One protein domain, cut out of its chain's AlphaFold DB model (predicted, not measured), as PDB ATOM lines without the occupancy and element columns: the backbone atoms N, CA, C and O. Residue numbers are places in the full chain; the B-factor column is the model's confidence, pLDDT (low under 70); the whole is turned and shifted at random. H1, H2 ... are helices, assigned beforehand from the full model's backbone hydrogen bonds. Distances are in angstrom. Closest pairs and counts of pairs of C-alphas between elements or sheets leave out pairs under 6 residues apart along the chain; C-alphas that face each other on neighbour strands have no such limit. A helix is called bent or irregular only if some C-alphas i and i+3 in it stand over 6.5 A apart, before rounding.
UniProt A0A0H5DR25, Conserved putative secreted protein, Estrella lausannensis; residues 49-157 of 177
ATOM      1  N   VAL A  49      -9.259  24.360  21.959       97.75
ATOM      2  CA  VAL A  49      -9.880  23.110  21.504       97.75
ATOM      3  C   VAL A  49      -8.799  22.061  21.235       97.75
ATOM      4  O   VAL A  49      -8.866  20.971  21.796       97.75
ATOM      5  N   LYS A  50      -7.774  22.380  20.436       97.62
ATOM      6  CA  LYS A  50      -6.692  21.436  20.106       97.62
ATOM      7  C   LYS A  50      -5.918  20.973  21.339       97.62
ATOM      8  O   LYS A  50      -5.645  19.780  21.466       97.62
ATOM      9  N   GLU A  51      -5.591  21.885  22.253       97.50
ATOM     10  CA  GLU A  51      -4.918  21.539  23.510       97.50
ATOM     11  C   GLU A  51      -5.762  20.572  24.353       97.50
ATOM     12  O   GLU A  51      -5.261  19.543  24.817       97.50
ATOM     13  N   THR A  52      -7.063  20.839  24.477       98.12
ATOM     14  CA  THR A  52      -7.998  19.974  25.205       98.12
ATOM     15  C   THR A  52      -8.146  18.600  24.555       98.12
ATOM     16  O   THR A  52      -8.087  17.594  25.264       98.12
ATOM     17  N   LEU A  53      -8.294  18.528  23.226       98.25
ATOM     18  CA  LEU A  53      -8.392  17.256  22.497       98.25
ATOM     19  C   LEU A  53      -7.144  16.393  22.714       98.25
ATOM     20  O   LEU A  53      -7.258  15.201  22.999       98.25
ATOM     21  N   LYS A  54      -5.960  17.015  22.664       98.00
ATOM     22  CA  LYS A  54      -4.683  16.355  22.952       98.00
ATOM     23  C   LYS A  54      -4.627  15.811  24.378       98.00
ATOM     24  O   LYS A  54      -4.288  14.646  24.573       98.00
ATOM     25  N   LYS A  55      -4.972  16.635  25.374       97.69
ATOM     26  CA  LYS A  55      -4.952  16.260  26.801       97.69
ATOM     27  C   LYS A  55      -5.907  15.104  27.110       97.69
ATOM     28  O   LYS A  55      -5.589  14.257  27.938       97.69
ATOM     29  N   ASN A  56      -7.041  15.051  26.412       97.44
ATOM     30  CA  ASN A  56      -8.069  14.022  26.570       97.44
ATOM     31  C   ASN A  56      -7.879  12.816  25.640       97.44
ATOM     32  O   ASN A  56      -8.774  11.979  25.549       97.44
ATOM     33  N   GLN A  57      -6.724  12.713  24.969       97.06
ATOM     34  CA  GLN A  57      -6.352  11.569  24.128       97.06
ATOM     35  C   GLN A  57      -7.362  11.289  23.002       97.06
ATOM     36  O   GLN A  57      -7.565  10.146  22.596       97.06
ATOM     37  N   ILE A  58      -7.999  12.340  22.479       97.81
ATOM     38  CA  ILE A  58      -8.867  12.209  21.311       97.81
ATOM     39  C   ILE A  58      -7.992  11.890  20.088       97.81
ATOM     40  O   ILE A  58      -6.973  12.562  19.905       97.81
ATOM     41  N   PRO A  59      -8.372  10.925  19.228       97.56
ATOM     42  CA  PRO A  59      -7.618  10.599  18.018       97.56
ATOM     43  C   PRO A  59      -7.364  11.824  17.125       97.56
ATOM     44  O   PRO A  59      -8.286  12.590  16.834       97.56
ATOM     45  N   GLU A  60      -6.107  12.027  16.717       97.31
ATOM     46  CA  GLU A  60      -5.650  13.226  15.992       97.31
ATOM     47  C   GLU A  60      -6.335  13.403  14.629       97.31
ATOM     48  O   GLU A  60      -6.631  14.525  14.213       97.31
ATOM     49  N   ASP A  61      -6.691  12.296  13.976       97.38
ATOM     50  CA  ASP A  61      -7.439  12.268  12.717       97.38
ATOM     51  C   ASP A  61      -8.817  12.949  12.821       97.38
ATOM     52  O   ASP A  61      -9.344  13.437  11.819       97.38
ATOM     53  N   LYS A  62      -9.374  13.072  14.034       97.75
ATOM     54  CA  LYS A  62     -10.655  13.750  14.289       97.75
ATOM     55  C   LYS A  62     -10.517  15.247  14.557       97.75
ATOM     56  O   LYS A  62     -11.506  15.974  14.460       97.75
ATOM     57  N   TRP A  63      -9.326  15.743  14.899       97.94
ATOM     58  CA  TRP A  63      -9.170  17.105  15.429       97.94
ATOM     59  C   TRP A  63      -9.585  18.174  14.424       97.94
ATOM     60  O   TRP A  63     -10.296  19.109  14.782       97.94
ATOM     61  N   SER A  64      -9.176  18.024  13.164       97.69
ATOM     62  CA  SER A  64      -9.508  18.984  12.104       97.69
ATOM     63  C   SER A  64     -11.022  19.094  11.891       97.69
ATOM     64  O   SER A  64     -11.563  20.199  11.816       97.69
ATOM     65  N   ALA A  65     -11.724  17.954  11.870       98.06
ATOM     66  CA  ALA A  65     -13.176  17.915  11.725       98.06
ATOM     67  C   ALA A  65     -13.884  18.570  12.921       98.06
ATOM     68  O   ALA A  65     -14.748  19.423  12.725       98.06
ATOM     69  N   ILE A  66     -13.465  18.237  14.145       98.44
ATOM     70  CA  ILE A  66     -14.015  18.807  15.381       98.44
ATOM     71  C   ILE A  66     -13.824  20.327  15.423       98.44
ATOM     72  O   ILE A  66     -14.786  21.060  15.644       98.44
ATOM     73  N   VAL A  67     -12.600  20.812  15.191       98.00
ATOM     74  CA  VAL A  67     -12.283  22.249  15.215       98.00
ATOM     75  C   VAL A  67     -13.118  23.000  14.180       98.00
ATOM     76  O   VAL A  67     -13.725  24.021  14.501       98.00
ATOM     77  N   LYS A  68     -13.201  22.478  12.951       97.69
ATOM     78  CA  LYS A  68     -13.991  23.085  11.876       97.69
ATOM     79  C   LYS A  68     -15.481  23.136  12.211       97.69
ATOM     80  O   LYS A  68     -16.131  24.154  11.953       97.69
ATOM     81  N   ASP A  69     -16.028  22.054  12.757       97.69
ATOM     82  CA  ASP A  69     -17.441  21.979  13.120       97.69
ATOM     83  C   ASP A  69     -17.764  22.931  14.281       97.69
ATOM     84  O   ASP A  69     -18.765  23.645  14.210       97.69
ATOM     85  N   LEU A  70     -16.906  23.028  15.303       97.62
ATOM     86  CA  LEU A  70     -17.075  23.987  16.402       97.62
ATOM     87  C   LEU A  70     -17.010  25.438  15.908       97.62
ATOM     88  O   LEU A  70     -17.928  26.211  16.179       97.62
ATOM     89  N   ALA A  71     -16.011  25.787  15.091       94.88
ATOM     90  CA  ALA A  71     -15.898  27.119  14.493       94.88
ATOM     91  C   ALA A  71     -17.110  27.475  13.611       94.88
ATOM     92  O   ALA A  71     -17.569  28.616  13.583       94.88
ATOM     93  N   SER A  72     -17.685  26.490  12.915       94.81
ATOM     94  CA  SER A  72     -18.903  26.694  12.119       94.81
ATOM     95  C   SER A  72     -20.148  26.921  12.986       94.81
ATOM     96  O   SER A  72     -21.086  27.590  12.540       94.81
ATOM     97  N   ASN A  73     -20.159  26.384  14.210       95.31
ATOM     98  CA  ASN A  73     -21.253  26.515  15.171       95.31
ATOM     99  C   ASN A  73     -21.128  27.738  16.095       95.31
ATOM    100  O   ASN A  73     -22.141  28.115  16.685       95.31
ATOM    101  N   ASP A  74     -19.971  28.404  16.179       91.19
ATOM    102  CA  ASP A  74     -19.762  29.617  16.995       91.19
ATOM    103  C   ASP A  74     -20.867  30.667  16.756       91.19
ATOM    104  O   ASP A  74     -21.480  31.183  17.690       91.19
ATOM    105  N   LYS A  75     -21.215  30.910  15.486       92.00
ATOM    106  CA  LYS A  75     -22.269  31.862  15.086       92.00
ATOM    107  C   LYS A  75     -23.691  31.453  15.492       92.00
ATOM    108  O   LYS A  75     -24.611  32.256  15.386       92.00
ATOM    109  N   THR A  76     -23.892  30.203  15.905       95.38
ATOM    110  CA  THR A  76     -25.208  29.664  16.285       95.38
ATOM    111  C   THR A  76     -25.475  29.757  17.784       95.38
ATOM    112  O   THR A  76     -26.625  29.615  18.194       95.38
ATOM    113  N   VAL A  77     -24.451  30.048  18.596       96.50
ATOM    114  CA  VAL A  77     -24.571  30.142  20.059       96.50
ATOM    115  C   VAL A  77     -25.601  31.200  20.455       96.50
ATOM    116  O   VAL A  77     -26.546  30.876  21.166       96.50
ATOM    117  N   LEU A  78     -25.470  32.438  19.960       96.94
ATOM    118  CA  LEU A  78     -26.389  33.528  20.320       96.94
ATOM    119  C   LEU A  78     -27.845  33.241  19.911       96.94
ATOM    120  O   LEU A  78     -28.690  33.263  20.805       96.94
ATOM    121  N   PRO A  79     -28.158  32.861  18.652       97.94
ATOM    122  CA  PRO A  79     -29.528  32.505  18.277       97.94
ATOM    123  C   PRO A  79     -30.143  31.389  19.134       97.94
ATOM    124  O   PRO A  79     -31.335  31.423  19.437       97.94
ATOM    125  N   ARG A  80     -29.351  30.386  19.544       98.19
ATOM    126  CA  ARG A  80     -29.839  29.307  20.417       98.19
ATOM    127  C   ARG A  80     -30.104  29.802  21.842       98.19
ATOM    128  O   ARG A  80     -31.123  29.432  22.420       98.19
ATOM    129  N   VAL A  81     -29.232  30.650  22.391       98.00
ATOM    130  CA  VAL A  81     -29.415  31.266  23.718       98.00
ATOM    131  C   VAL A  81     -30.657  32.154  23.741       98.00
ATOM    132  O   VAL A  81     -31.487  32.011  24.636       98.00
ATOM    133  N   GLU A  82     -30.822  33.020  22.740       97.81
ATOM    134  CA  GLU A  82     -32.003  33.879  22.587       97.81
ATOM    135  C   GLU A  82     -33.276  33.039  22.460       97.81
ATOM    136  O   GLU A  82     -34.215  33.214  23.234       97.81
ATOM    137  N   GLY A  83     -33.268  32.031  21.581       97.88
ATOM    138  CA  GLY A  83     -34.411  31.139  21.389       97.88
ATOM    139  C   GLY A  83     -34.780  30.301  22.620       97.88
ATOM    140  O   GLY A  83     -35.932  29.883  22.751       97.88
ATOM    141  N   LYS A  84     -33.836  30.038  23.533       97.44
ATOM    142  CA  LYS A  84     -34.119  29.436  24.845       97.44
ATOM    143  C   LYS A  84     -34.701  30.459  25.818       97.44
ATOM    144  O   LYS A  84     -35.715  30.178  26.451       97.44
ATOM    145  N   ALA A  85     -34.095  31.639  25.907       97.38
ATOM    146  CA  ALA A  85     -34.525  32.697  26.814       97.38
ATOM    147  C   ALA A  85     -35.927  33.238  26.485       97.38
ATOM    148  O   ALA A  85     -36.696  33.524  27.399       97.38
ATOM    149  N   ASP A  86     -36.296  33.309  25.204       97.62
ATOM    150  CA  ASP A  86     -37.628  33.738  24.753       97.62
ATOM    151  C   ASP A  86     -38.753  32.782  25.184       97.62
ATOM    152  O   ASP A  86     -39.919  33.170  25.224       97.62
ATOM    153  N   LYS A  87     -38.416  31.536  25.538       96.75
ATOM    154  CA  LYS A  87     -39.365  30.540  26.062       96.75
ATOM    155  C   LYS A  87     -39.517  30.607  27.583       96.75
ATOM    156  O   LYS A  87     -40.327  29.869  28.142       96.75
ATOM    157  N   MET A  88     -38.738  31.451  28.254       94.62
ATOM    158  CA  MET A  88     -38.767  31.627  29.702       94.62
ATOM    159  C   MET A  88     -39.531  32.897  30.065       94.62
ATOM    160  O   MET A  88     -39.456  33.906  29.365       94.62
ATOM    161  N   ASN A  89     -40.276  32.845  31.170       93.94
ATOM    162  CA  ASN A  89     -41.012  33.990  31.687       93.94
ATOM    163  C   ASN A  89     -40.669  34.214  33.168       93.94
ATOM    164  O   ASN A  89     -41.024  33.366  33.991       93.94
ATOM    165  N   PRO A  90     -40.025  35.335  33.523       93.88
ATOM    166  CA  PRO A  90     -39.558  36.411  32.637       93.88
ATOM    167  C   PRO A  90     -38.366  35.990  31.765       93.88
ATOM    168  O   PRO A  90     -37.651  35.045  32.094       93.88
ATOM    169  N   ASN A  91     -38.145  36.697  30.649       97.31
ATOM    170  CA  ASN A  91     -36.991  36.446  29.784       97.31
ATOM    171  C   ASN A  91     -35.703  36.882  30.515       97.31
ATOM    172  O   ASN A  91     -35.520  38.079  30.776       97.31
ATOM    173  N   PRO A  92     -34.781  35.947  30.808       96.75
ATOM    174  CA  PRO A  92     -33.632  36.217  31.663       96.75
ATOM    175  C   PRO A  92     -32.570  37.114  31.015       96.75
ATOM    176  O   PRO A  92     -31.693  37.624  31.706       96.75
ATOM    177  N   LEU A  93     -32.650  37.356  29.702       96.69
ATOM    178  CA  LEU A  93     -31.761  38.275  28.984       96.69
ATOM    179  C   LEU A  93     -32.234  39.735  29.044       96.69
ATOM    180  O   LEU A  93     -31.530  40.620  28.560       96.69
ATOM    181  N   LYS A  94     -33.424  40.011  29.595       95.69
ATOM    182  CA  LYS A  94     -34.012  41.361  29.614       95.69
ATOM    183  C   LYS A  94     -33.716  42.151  30.885       95.69
ATOM    184  O   LYS A  94     -33.882  43.368  30.867       95.69
ATOM    185  N   SER A  95     -33.285  41.497  31.964       93.25
ATOM    186  CA  SER A  95     -33.060  42.156  33.252       93.25
ATOM    187  C   SER A  95     -31.854  41.570  34.000       93.25
ATOM    188  O   SER A  95     -31.716  40.345  34.058       93.25
ATOM    189  N   PRO A  96     -30.992  42.408  34.616       93.62
ATOM    190  CA  PRO A  96     -29.853  41.948  35.413       93.62
ATOM    191  C   PRO A  96     -30.223  41.047  36.598       93.62
ATOM    192  O   PRO A  96     -29.390  40.262  37.046       93.62
ATOM    193  N   GLU A  97     -31.453  41.133  37.107       96.50
ATOM    194  CA  GLU A  97     -31.926  40.309  38.230       96.50
ATOM    195  C   GLU A  97     -31.959  38.805  37.900       96.50
ATOM    196  O   GLU A  97     -31.852  37.967  38.793       96.50
ATOM    197  N   TYR A  98     -32.013  38.459  36.610       96.12
ATOM    198  CA  TYR A  98     -32.006  37.082  36.113       96.12
ATOM    199  C   TYR A  98     -30.643  36.654  35.559       96.12
ATOM    200  O   TYR A  98     -30.549  35.672  34.820       96.12
ATOM    201  N   ARG A  99     -29.564  37.357  35.934       96.00
ATOM    202  CA  ARG A  99     -28.201  37.085  35.453       96.00
ATOM    203  C   ARG A  99     -27.796  35.617  35.593       96.00
ATOM    204  O   ARG A  99     -27.237  35.066  34.652       96.00
ATOM    205  N   GLU A 100     -28.083  34.978  36.723       96.69
ATOM    206  CA  GLU A 100     -27.729  33.566  36.925       96.69
ATOM    207  C   GLU A 100     -28.474  32.643  35.953       96.69
ATOM    208  O   GLU A 100     -27.882  31.725  35.395       96.69
ATOM    209  N   GLN A 101     -29.744  32.929  35.655       96.94
ATOM    210  CA  GLN A 101     -30.516  32.167  34.670       96.94
ATOM    211  C   GLN A 101     -29.960  32.372  33.255       96.94
ATOM    212  O   GLN A 101     -29.821  31.409  32.502       96.94
ATOM    213  N   ALA A 102     -29.568  33.603  32.912       97.56
ATOM    214  CA  ALA A 102     -28.896  33.900  31.649       97.56
ATOM    215  C   ALA A 102     -27.561  33.143  31.519       97.56
ATOM    216  O   ALA A 102     -27.274  32.574  30.464       97.56
ATOM    217  N   ILE A 103     -26.766  33.087  32.595       96.44
ATOM    218  CA  ILE A 103     -25.510  32.324  32.645       96.44
ATOM    219  C   ILE A 103     -25.780  30.828  32.453       96.44
ATOM    220  O   ILE A 103     -25.072  30.188  31.673       96.44
ATOM    221  N   THR A 104     -26.792  30.275  33.124       97.12
ATOM    222  CA  THR A 104     -27.166  28.859  32.998       97.12
ATOM    223  C   THR A 104     -27.522  28.503  31.559       97.12
ATOM    224  O   THR A 104     -26.893  27.616  30.988       97.12
ATOM    225  N   ILE A 105     -28.429  29.249  30.922       97.56
ATOM    226  CA  ILE A 105     -28.839  29.001  29.527       97.56
ATOM    227  C   ILE A 105     -27.649  29.088  28.579       97.56
ATOM    228  O   ILE A 105     -27.516  28.285  27.653       97.56
ATOM    229  N   PHE A 106     -26.780  30.072  28.802       97.44
ATOM    230  CA  PHE A 106     -25.583  30.244  28.000       97.44
ATOM    231  C   PHE A 106     -24.653  29.026  28.117       97.44
ATOM    232  O   PHE A 106     -24.245  28.467  27.098       97.44
ATOM    233  N   ARG A 107     -24.377  28.552  29.340       97.12
ATOM    234  CA  ARG A 107     -23.542  27.362  29.586       97.12
ATOM    235  C   ARG A 107     -24.156  26.086  29.017       97.12
ATOM    236  O   ARG A 107     -23.455  25.331  28.352       97.12
ATOM    237  N   GLU A 108     -25.453  25.876  29.219       97.69
ATOM    238  CA  GLU A 108     -26.180  24.736  28.651       97.69
ATOM    239  C   GLU A 108     -26.121  24.735  27.124       97.69
ATOM    240  O   GLU A 108     -25.921  23.695  26.508       97.69
ATOM    241  N   THR A 109     -26.256  25.904  26.495       98.31
ATOM    242  CA  THR A 109     -26.178  26.024  25.031       98.31
ATOM    243  C   THR A 109     -24.787  25.684  24.504       98.31
ATOM    244  O   THR A 109     -24.667  24.995  23.490       98.31
ATOM    245  N   LEU A 110     -23.729  26.126  25.192       98.06
ATOM    246  CA  LEU A 110     -22.364  25.734  24.842       98.06
ATOM    247  C   LEU A 110     -22.166  24.221  24.974       98.06
ATOM    248  O   LEU A 110     -21.572  23.614  24.084       98.06
ATOM    249  N   LEU A 111     -22.689  23.615  26.044       98.38
ATOM    250  CA  LEU A 111     -22.618  22.172  26.257       98.38
ATOM    251  C   LEU A 111     -23.360  21.390  25.178       98.38
ATOM    252  O   LEU A 111     -22.814  20.418  24.665       98.38
ATOM    253  N   GLU A 112     -24.565  21.809  24.804       98.38
ATOM    254  CA  GLU A 112     -25.342  21.167  23.738       98.38
ATOM    255  C   GLU A 112     -24.593  21.188  22.406       98.38
ATOM    256  O   GLU A 112     -24.394  20.136  21.803       98.38
ATOM    257  N   ILE A 113     -24.104  22.359  21.982       98.38
ATOM    258  CA  ILE A 113     -23.339  22.495  20.734       98.38
ATOM    259  C   ILE A 113     -22.076  21.632  20.775       98.38
ATOM    260  O   ILE A 113     -21.768  20.919  19.818       98.38
ATOM    261  N   PHE A 114     -21.338  21.678  21.885       98.44
ATOM    262  CA  PHE A 114     -20.111  20.906  22.034       98.44
ATOM    263  C   PHE A 114     -20.398  19.399  22.001       98.44
ATOM    264  O   PHE A 114     -19.732  18.658  21.280       98.44
ATOM    265  N   THR A 115     -21.449  18.958  22.693       98.62
ATOM    266  CA  THR A 115     -21.924  17.568  22.701       98.62
ATOM    267  C   THR A 115     -22.345  17.104  21.308       98.62
ATOM    268  O   THR A 115     -21.972  16.009  20.897       98.62
ATOM    269  N   GLU A 116     -23.078  17.925  20.550       98.44
ATOM    270  CA  GLU A 116     -23.471  17.620  19.167       98.44
ATOM    271  C   GLU A 116     -22.246  17.343  18.282       98.44
ATOM    272  O   GLU A 116     -22.209  16.334  17.569       98.44
ATOM    273  N   VAL A 117     -21.218  18.196  18.360       98.38
ATOM    274  CA  VAL A 117     -19.983  18.017  17.581       98.38
ATOM    275  C   VAL A 117     -19.200  16.786  18.040       98.38
ATOM    276  O   VAL A 117     -18.734  16.015  17.197       98.38
ATOM    277  N   MET A 118     -19.076  16.560  19.348       98.50
ATOM    278  CA  MET A 118     -18.369  15.390  19.883       98.50
ATOM    279  C   MET A 118     -19.055  14.082  19.484       98.50
ATOM    280  O   MET A 118     -18.399  13.185  18.944       98.50
ATOM    281  N   ASN A 119     -20.382  14.015  19.615       98.38
ATOM    282  CA  ASN A 119     -21.176  12.849  19.227       98.38
ATOM    283  C   ASN A 119     -21.034  12.534  17.734       98.38
ATOM    284  O   ASN A 119     -20.846  11.376  17.365       98.38
ATOM    285  N   LYS A 120     -21.052  13.558  16.867       98.12
ATOM    286  CA  LYS A 120     -20.833  13.400  15.418       98.12
ATOM    287  C   LYS A 120     -19.466  12.784  15.090       98.12
ATOM    288  O   LYS A 120     -19.322  12.122  14.066       98.12
ATOM    289  N   ASN A 121     -18.483  12.964  15.969       97.50
ATOM    290  CA  ASN A 121     -17.134  12.411  15.844       97.50
ATOM    291  C   ASN A 121     -16.931  11.132  16.685       97.50
ATOM    292  O   ASN A 121     -15.799  10.673  16.869       97.50
ATOM    293  N   GLY A 122     -18.012  10.518  17.176       97.25
ATOM    294  CA  GLY A 122     -17.984   9.252  17.910       97.25
ATOM    295  C   GLY A 122     -17.440   9.358  19.336       97.25
ATOM    296  O   GLY A 122     -16.960   8.362  19.870       97.25
ATOM    297  N   ILE A 123     -17.469  10.550  19.932       97.75
ATOM    298  CA  ILE A 123     -17.141  10.785  21.341       97.75
ATOM    299  C   ILE A 123     -18.472  10.997  22.057       97.75
ATOM    300  O   ILE A 123     -19.130  12.002  21.816       97.75
ATOM    301  N   THR A 124     -18.890  10.034  22.878       97.69
ATOM    302  CA  THR A 124     -20.245  10.001  23.466       97.69
ATOM    303  C   THR A 124     -20.260   9.984  24.990       97.69
ATOM    304  O   THR A 124     -21.334   9.989  25.594       97.69
ATOM    305  N   ASP A 125     -19.088   9.918  25.625       98.00
ATOM    306  CA  ASP A 125     -18.983   9.926  27.078       98.00
ATOM    307  C   ASP A 125     -19.317  11.320  27.623       98.00
ATOM    308  O   ASP A 125     -18.625  12.300  27.350       98.00
ATOM    309  N   LYS A 126     -20.425  11.423  28.361       97.56
ATOM    310  CA  LYS A 126     -20.964  12.717  28.798       97.56
ATOM    311  C   LYS A 126     -20.046  13.427  29.789       97.56
ATOM    312  O   LYS A 126     -19.938  14.649  29.728       97.56
ATOM    313  N   GLU A 127     -19.396  12.682  30.680       97.81
ATOM    314  CA  GLU A 127     -18.494  13.249  31.685       97.81
ATOM    315  C   GLU A 127     -17.217  13.780  31.029       97.81
ATOM    316  O   GLU A 127     -16.792  14.898  31.317       97.81
ATOM    317  N   GLN A 128     -16.662  13.038  30.069       98.06
ATOM    318  CA  GLN A 128     -15.529  13.463  29.255       98.06
ATOM    319  C   GLN A 128     -15.874  14.715  28.442       98.06
ATOM    320  O   GLN A 128     -15.092  15.663  28.413       98.06
ATOM    321  N   ILE A 129     -17.044  14.752  27.795       98.56
ATOM    322  CA  ILE A 129     -17.497  15.912  27.013       98.56
ATOM    323  C   ILE A 129     -17.640  17.149  27.907       98.56
ATOM    324  O   ILE A 129     -17.123  18.212  27.557       98.56
ATOM    325  N   GLN A 130     -18.287  17.008  29.065       98.12
ATOM    326  CA  GLN A 130     -18.418  18.089  30.039       98.12
ATOM    327  C   GLN A 130     -17.041  18.575  30.512       98.12
ATOM    328  O   GLN A 130     -16.748  19.766  30.427       98.12
ATOM    329  N   GLY A 131     -16.165  17.654  30.925       98.19
ATOM    330  CA  GLY A 131     -14.822  17.980  31.405       98.19
ATOM    331  C   GLY A 131     -13.956  18.666  30.345       98.19
ATOM    332  O   GLY A 131     -13.226  19.606  30.652       98.19
ATOM    333  N   MET A 132     -14.073  18.260  29.078       98.50
ATOM    334  CA  MET A 132     -13.407  18.935  27.962       98.50
ATOM    335  C   MET A 132     -13.917  20.368  27.768       98.50
ATOM    336  O   MET A 132     -13.112  21.279  27.563       98.50
ATOM    337  N   LEU A 133     -15.232  20.592  27.838       98.38
ATOM    338  CA  LEU A 133     -15.783  21.941  27.724       98.38
ATOM    339  C   LEU A 133     -15.327  22.831  28.886       98.38
ATOM    340  O   LEU A 133     -14.911  23.967  28.654       98.38
ATOM    341  N   ASP A 134     -15.356  22.311  30.112       97.94
ATOM    342  CA  ASP A 134     -14.920  23.037  31.308       97.94
ATOM    343  C   ASP A 134     -13.438  23.416  31.231       97.94
ATOM    344  O   ASP A 134     -13.066  24.551  31.540       97.94
ATOM    345  N   GLU A 135     -12.593  22.512  30.734       97.69
ATOM    346  CA  GLU A 135     -11.176  22.777  30.490       97.69
ATOM    347  C   GLU A 135     -10.980  23.908  29.464       97.69
ATOM    348  O   GLU A 135     -10.182  24.818  29.700       97.69
ATOM    349  N   ILE A 136     -11.742  23.919  28.363       96.75
ATOM    350  CA  ILE A 136     -11.694  25.012  27.376       96.75
ATOM    351  C   ILE A 136     -12.095  26.341  28.029       96.75
ATOM    352  O   ILE A 136     -11.393  27.342  27.871       96.75
ATOM    353  N   GLN A 137     -13.195  26.374  28.790       95.81
ATOM    354  CA  GLN A 137     -13.630  27.597  29.476       95.81
ATOM    355  C   GLN A 137     -12.600  28.063  30.518       95.81
ATOM    356  O   GLN A 137     -12.347  29.265  30.641       95.81
ATOM    357  N   HIS A 138     -11.949  27.132  31.219       95.81
ATOM    358  CA  HIS A 138     -10.877  27.440  32.162       95.81
ATOM    359  C   HIS A 138      -9.656  28.053  31.461       95.81
ATOM    360  O   HIS A 138      -9.150  29.089  31.905       95.81
ATOM    361  N   GLN A 139      -9.216  27.477  30.338       94.44
ATOM    362  CA  GLN A 139      -8.131  28.033  29.523       94.44
ATOM    363  C   GLN A 139      -8.461  29.453  29.046       94.44
ATOM    364  O   GLN A 139      -7.629  30.355  29.188       94.44
ATOM    365  N   LYS A 140      -9.695  29.688  28.575       92.94
ATOM    366  CA  LYS A 140     -10.169  31.025  28.180       92.94
ATOM    367  C   LYS A 140     -10.113  32.015  29.335       92.94
ATOM    368  O   LYS A 140      -9.552  33.097  29.174       92.94
ATOM    369  N   ALA A 141     -10.653  31.655  30.497       92.69
ATOM    370  CA  ALA A 141     -10.661  32.525  31.671       92.69
ATOM    371  C   ALA A 141      -9.235  32.874  32.127       92.69
ATOM    372  O   ALA A 141      -8.917  34.045  32.351       92.69
ATOM    373  N   LYS A 142      -8.349  31.873  32.186       93.62
ATOM    374  CA  LYS A 142      -6.932  32.054  32.521       93.62
ATOM    375  C   LYS A 142      -6.237  32.984  31.529       93.62
ATOM    376  O   LYS A 142      -5.476  33.867  31.931       93.62
ATOM    377  N   ARG A 143      -6.505  32.812  30.234       91.19
ATOM    378  CA  ARG A 143      -5.922  33.654  29.190       91.19
ATOM    379  C   ARG A 143      -6.436  35.083  29.256       91.19
ATOM    380  O   ARG A 143      -5.630  36.008  29.210       91.19
ATOM    381  N   PHE A 144      -7.742  35.258  29.420       90.69
ATOM    382  CA  PHE A 144      -8.360  36.567  29.573       90.69
ATOM    383  C   PHE A 144      -7.753  37.327  30.758       90.69
ATOM    384  O   PHE A 144      -7.324  38.467  30.594       90.69
ATOM    385  N   ALA A 145      -7.608  36.678  31.918       91.50
ATOM    386  CA  ALA A 145      -6.968  37.278  33.089       91.50
ATOM    387  C   ALA A 145      -5.522  37.726  32.803       91.50
ATOM    388  O   ALA A 145      -5.158  38.860  33.115       91.50
ATOM    389  N   LYS A 146      -4.723  36.877  32.137       91.31
ATOM    390  CA  LYS A 146      -3.353  37.218  31.713       91.31
ATOM    391  C   LYS A 146      -3.334  38.434  30.776       91.31
ATOM    392  O   LYS A 146      -2.476  39.303  30.917       91.31
ATOM    393  N   CYS A 147      -4.272  38.508  29.834       90.25
ATOM    394  CA  CYS A 147      -4.364  39.620  28.891       90.25
ATOM    395  C   CYS A 147      -4.769  40.929  29.571       90.25
ATOM    396  O   CYS A 147      -4.131  41.949  29.333       90.25
ATOM    397  N   MET A 148      -5.737  40.891  30.489       88.88
ATOM    398  CA  MET A 148      -6.126  42.063  31.279       88.88
ATOM    399  C   MET A 148      -4.971  42.587  32.142       88.88
ATOM    400  O   MET A 148      -4.772  43.798  32.240       88.88
ATOM    401  N   GLU A 149      -4.174  41.696  32.739       90.75
ATOM    402  CA  GLU A 149      -2.987  42.092  33.501       90.75
ATOM    403  C   GLU A 149      -1.925  42.752  32.610       90.75
ATOM    404  O   GLU A 149      -1.343  43.769  32.995       90.75
ATOM    405  N   LYS A 150      -1.686  42.202  31.413       88.38
ATOM    406  CA  LYS A 150      -0.756  42.775  30.433       88.38
ATOM    407  C   LYS A 150      -1.201  44.176  30.005       88.38
ATOM    408  O   LYS A 150      -0.402  45.104  30.099       88.38
ATOM    409  N   SER A 151      -2.472  44.350  29.640       85.62
ATOM    410  CA  SER A 151      -3.022  45.656  29.256       85.62
ATOM    411  C   SER A 151      -2.934  46.684  30.386       85.62
ATOM    412  O   SER A 151      -2.614  47.843  30.132       85.62
ATOM    413  N   ARG A 152      -3.150  46.271  31.644       88.88
ATOM    414  CA  ARG A 152      -2.961  47.156  32.804       88.88
ATOM    415  C   ARG A 152      -1.512  47.639  32.914       88.88
ATOM    416  O   ARG A 152      -1.285  48.835  33.058       88.88
ATOM    417  N   LYS A 153      -0.538  46.729  32.799       90.31
ATOM    418  CA  LYS A 153       0.894  47.072  32.865       90.31
ATOM    419  C   LYS A 153       1.325  47.994  31.725       90.31
ATOM    420  O   LYS A 153       2.107  48.910  31.948       90.31
ATOM    421  N   GLU A 154       0.814  47.774  30.517       87.25
ATOM    422  CA  GLU A 154       1.086  48.636  29.360       87.25
ATOM    423  C   GLU A 154       0.504  50.041  29.547       87.25
ATOM    424  O   GLU A 154       1.154  51.024  29.199       87.25
ATOM    425  N   PHE A 155      -0.687  50.159  30.138       83.94
ATOM    426  CA  PHE A 155      -1.272  51.457  30.471       83.94
ATOM    427  C   PHE A 155      -0.453  52.194  31.542       83.94
ATOM    428  O   PHE A 155      -0.109  53.360  31.363       83.94
ATOM    429  N   GLU A 156      -0.074  51.507  32.621       86.00
ATOM    430  CA  GLU A 156       0.755  52.069  33.698       86.00
ATOM    431  C   GLU A 156       2.144  52.503  33.203       86.00
ATOM    432  O   GLU A 156       2.653  53.538  33.628       86.00
ATOM    433  N   ALA A 157       2.750  51.750  32.281       79.75
ATOM    434  CA  ALA A 157       4.058  52.071  31.709       79.75
ATOM    435  C   ALA A 157       4.027  53.264  30.735       79.75
ATOM    436  O   ALA A 157       5.023  53.974  30.616       79.75
TER     437      ALA A 157
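What this domain is: This is residues 49 to 157 of the 177 residues of the protein "Conserved putative secreted protein" of Estrella lausannensis (UniProt A0A0H5DR25). Two long helices, H2 and H3, lie side by side as a hairpin, and the longest helix, H4, turns away from the end of H3 to make a V with it; residues 140 to 157 of H4 stick out as a free arm. The short H1 bridges the first part of H2 and residues 132 to 136 of H4. The printed part has 109 residues with four named helices, in the order H1, H2, H3, H4, and no named strand; its class is all helix. It is loose, with a radius of gyration of the C-alphas of 16.7 A, and flat, spanning 49 by 43 by 23 A.

How they stand to each other: H1, residues 49 to 55, touches residues 60 to 67 alone of H2, residues 60 to 85; their closest C-alphas, those of Val 49 and Val 67, are 6.8 A apart. They run opposite ways at a steep tilt of 54 degrees. H2 has a kink of 52 degrees near residue 76. H2 and H3, residues 96 to 120, touch and form a helical hairpin; their closest C-alphas, those of Val 81 and Phe 106, are 5.8 A apart. They run opposite ways at a shallow tilt of 33 degrees, only just short of steep. Residues 111 to 118 of H3 touch residues 126 to 133 of H4, residues 126 to 157; their closest C-alphas, those of Thr 115 and Ile 129, are 6.4 A apart. H3 and H4 run opposite ways at a steep tilt of 57 degrees. H4 also touches H1, with residues 132 to 136 alone, where the closest C-alphas, those of Thr 52 and Met 132, are 6.2 A apart; the two run opposite ways at a steep tilt of 63 degrees. H1 and H3 are apart, and so are H2 and H4. The helix packing is mostly crossed: of four touching pairs, one is at a shallow tilt. Every O i to N i+4 pair is within hydrogen-bond range in H1 and H4, against 15 of 22 in H2 and 19 of 21 in H3.

Where its parts are: H1 begins at C-alpha 49, (-9.880, 23.110, 21.504), and is 10.0 A long from first to last C-alpha. H2 is 36.5 A long and irregular: C-alphas 61 and 64 are 7.1 A apart. H3 is 36.0 A long and irregular too, with C-alphas 97 and 100 8.0 A apart; it begins at C-alpha 96, (-29.853, 41.948, 35.413). H4 is 46.7 A long and ends at C-alpha 157, (4.058, 52.071, 31.709).

The domain as a whole: The two C-alphas farthest apart, those of Gly 122 and Ala 157, are 50.1 A apart. Without residues 140 to 157, which stand free, the body spans 44 by 22 by 20 A. The printed part has no cut. The links H1 to H2 and H3 to H4 are tight, and the link H2 to H3 is short, with 10 residues. The mean pLDDT of the printed part is 95.8, and no printed residue is under 70.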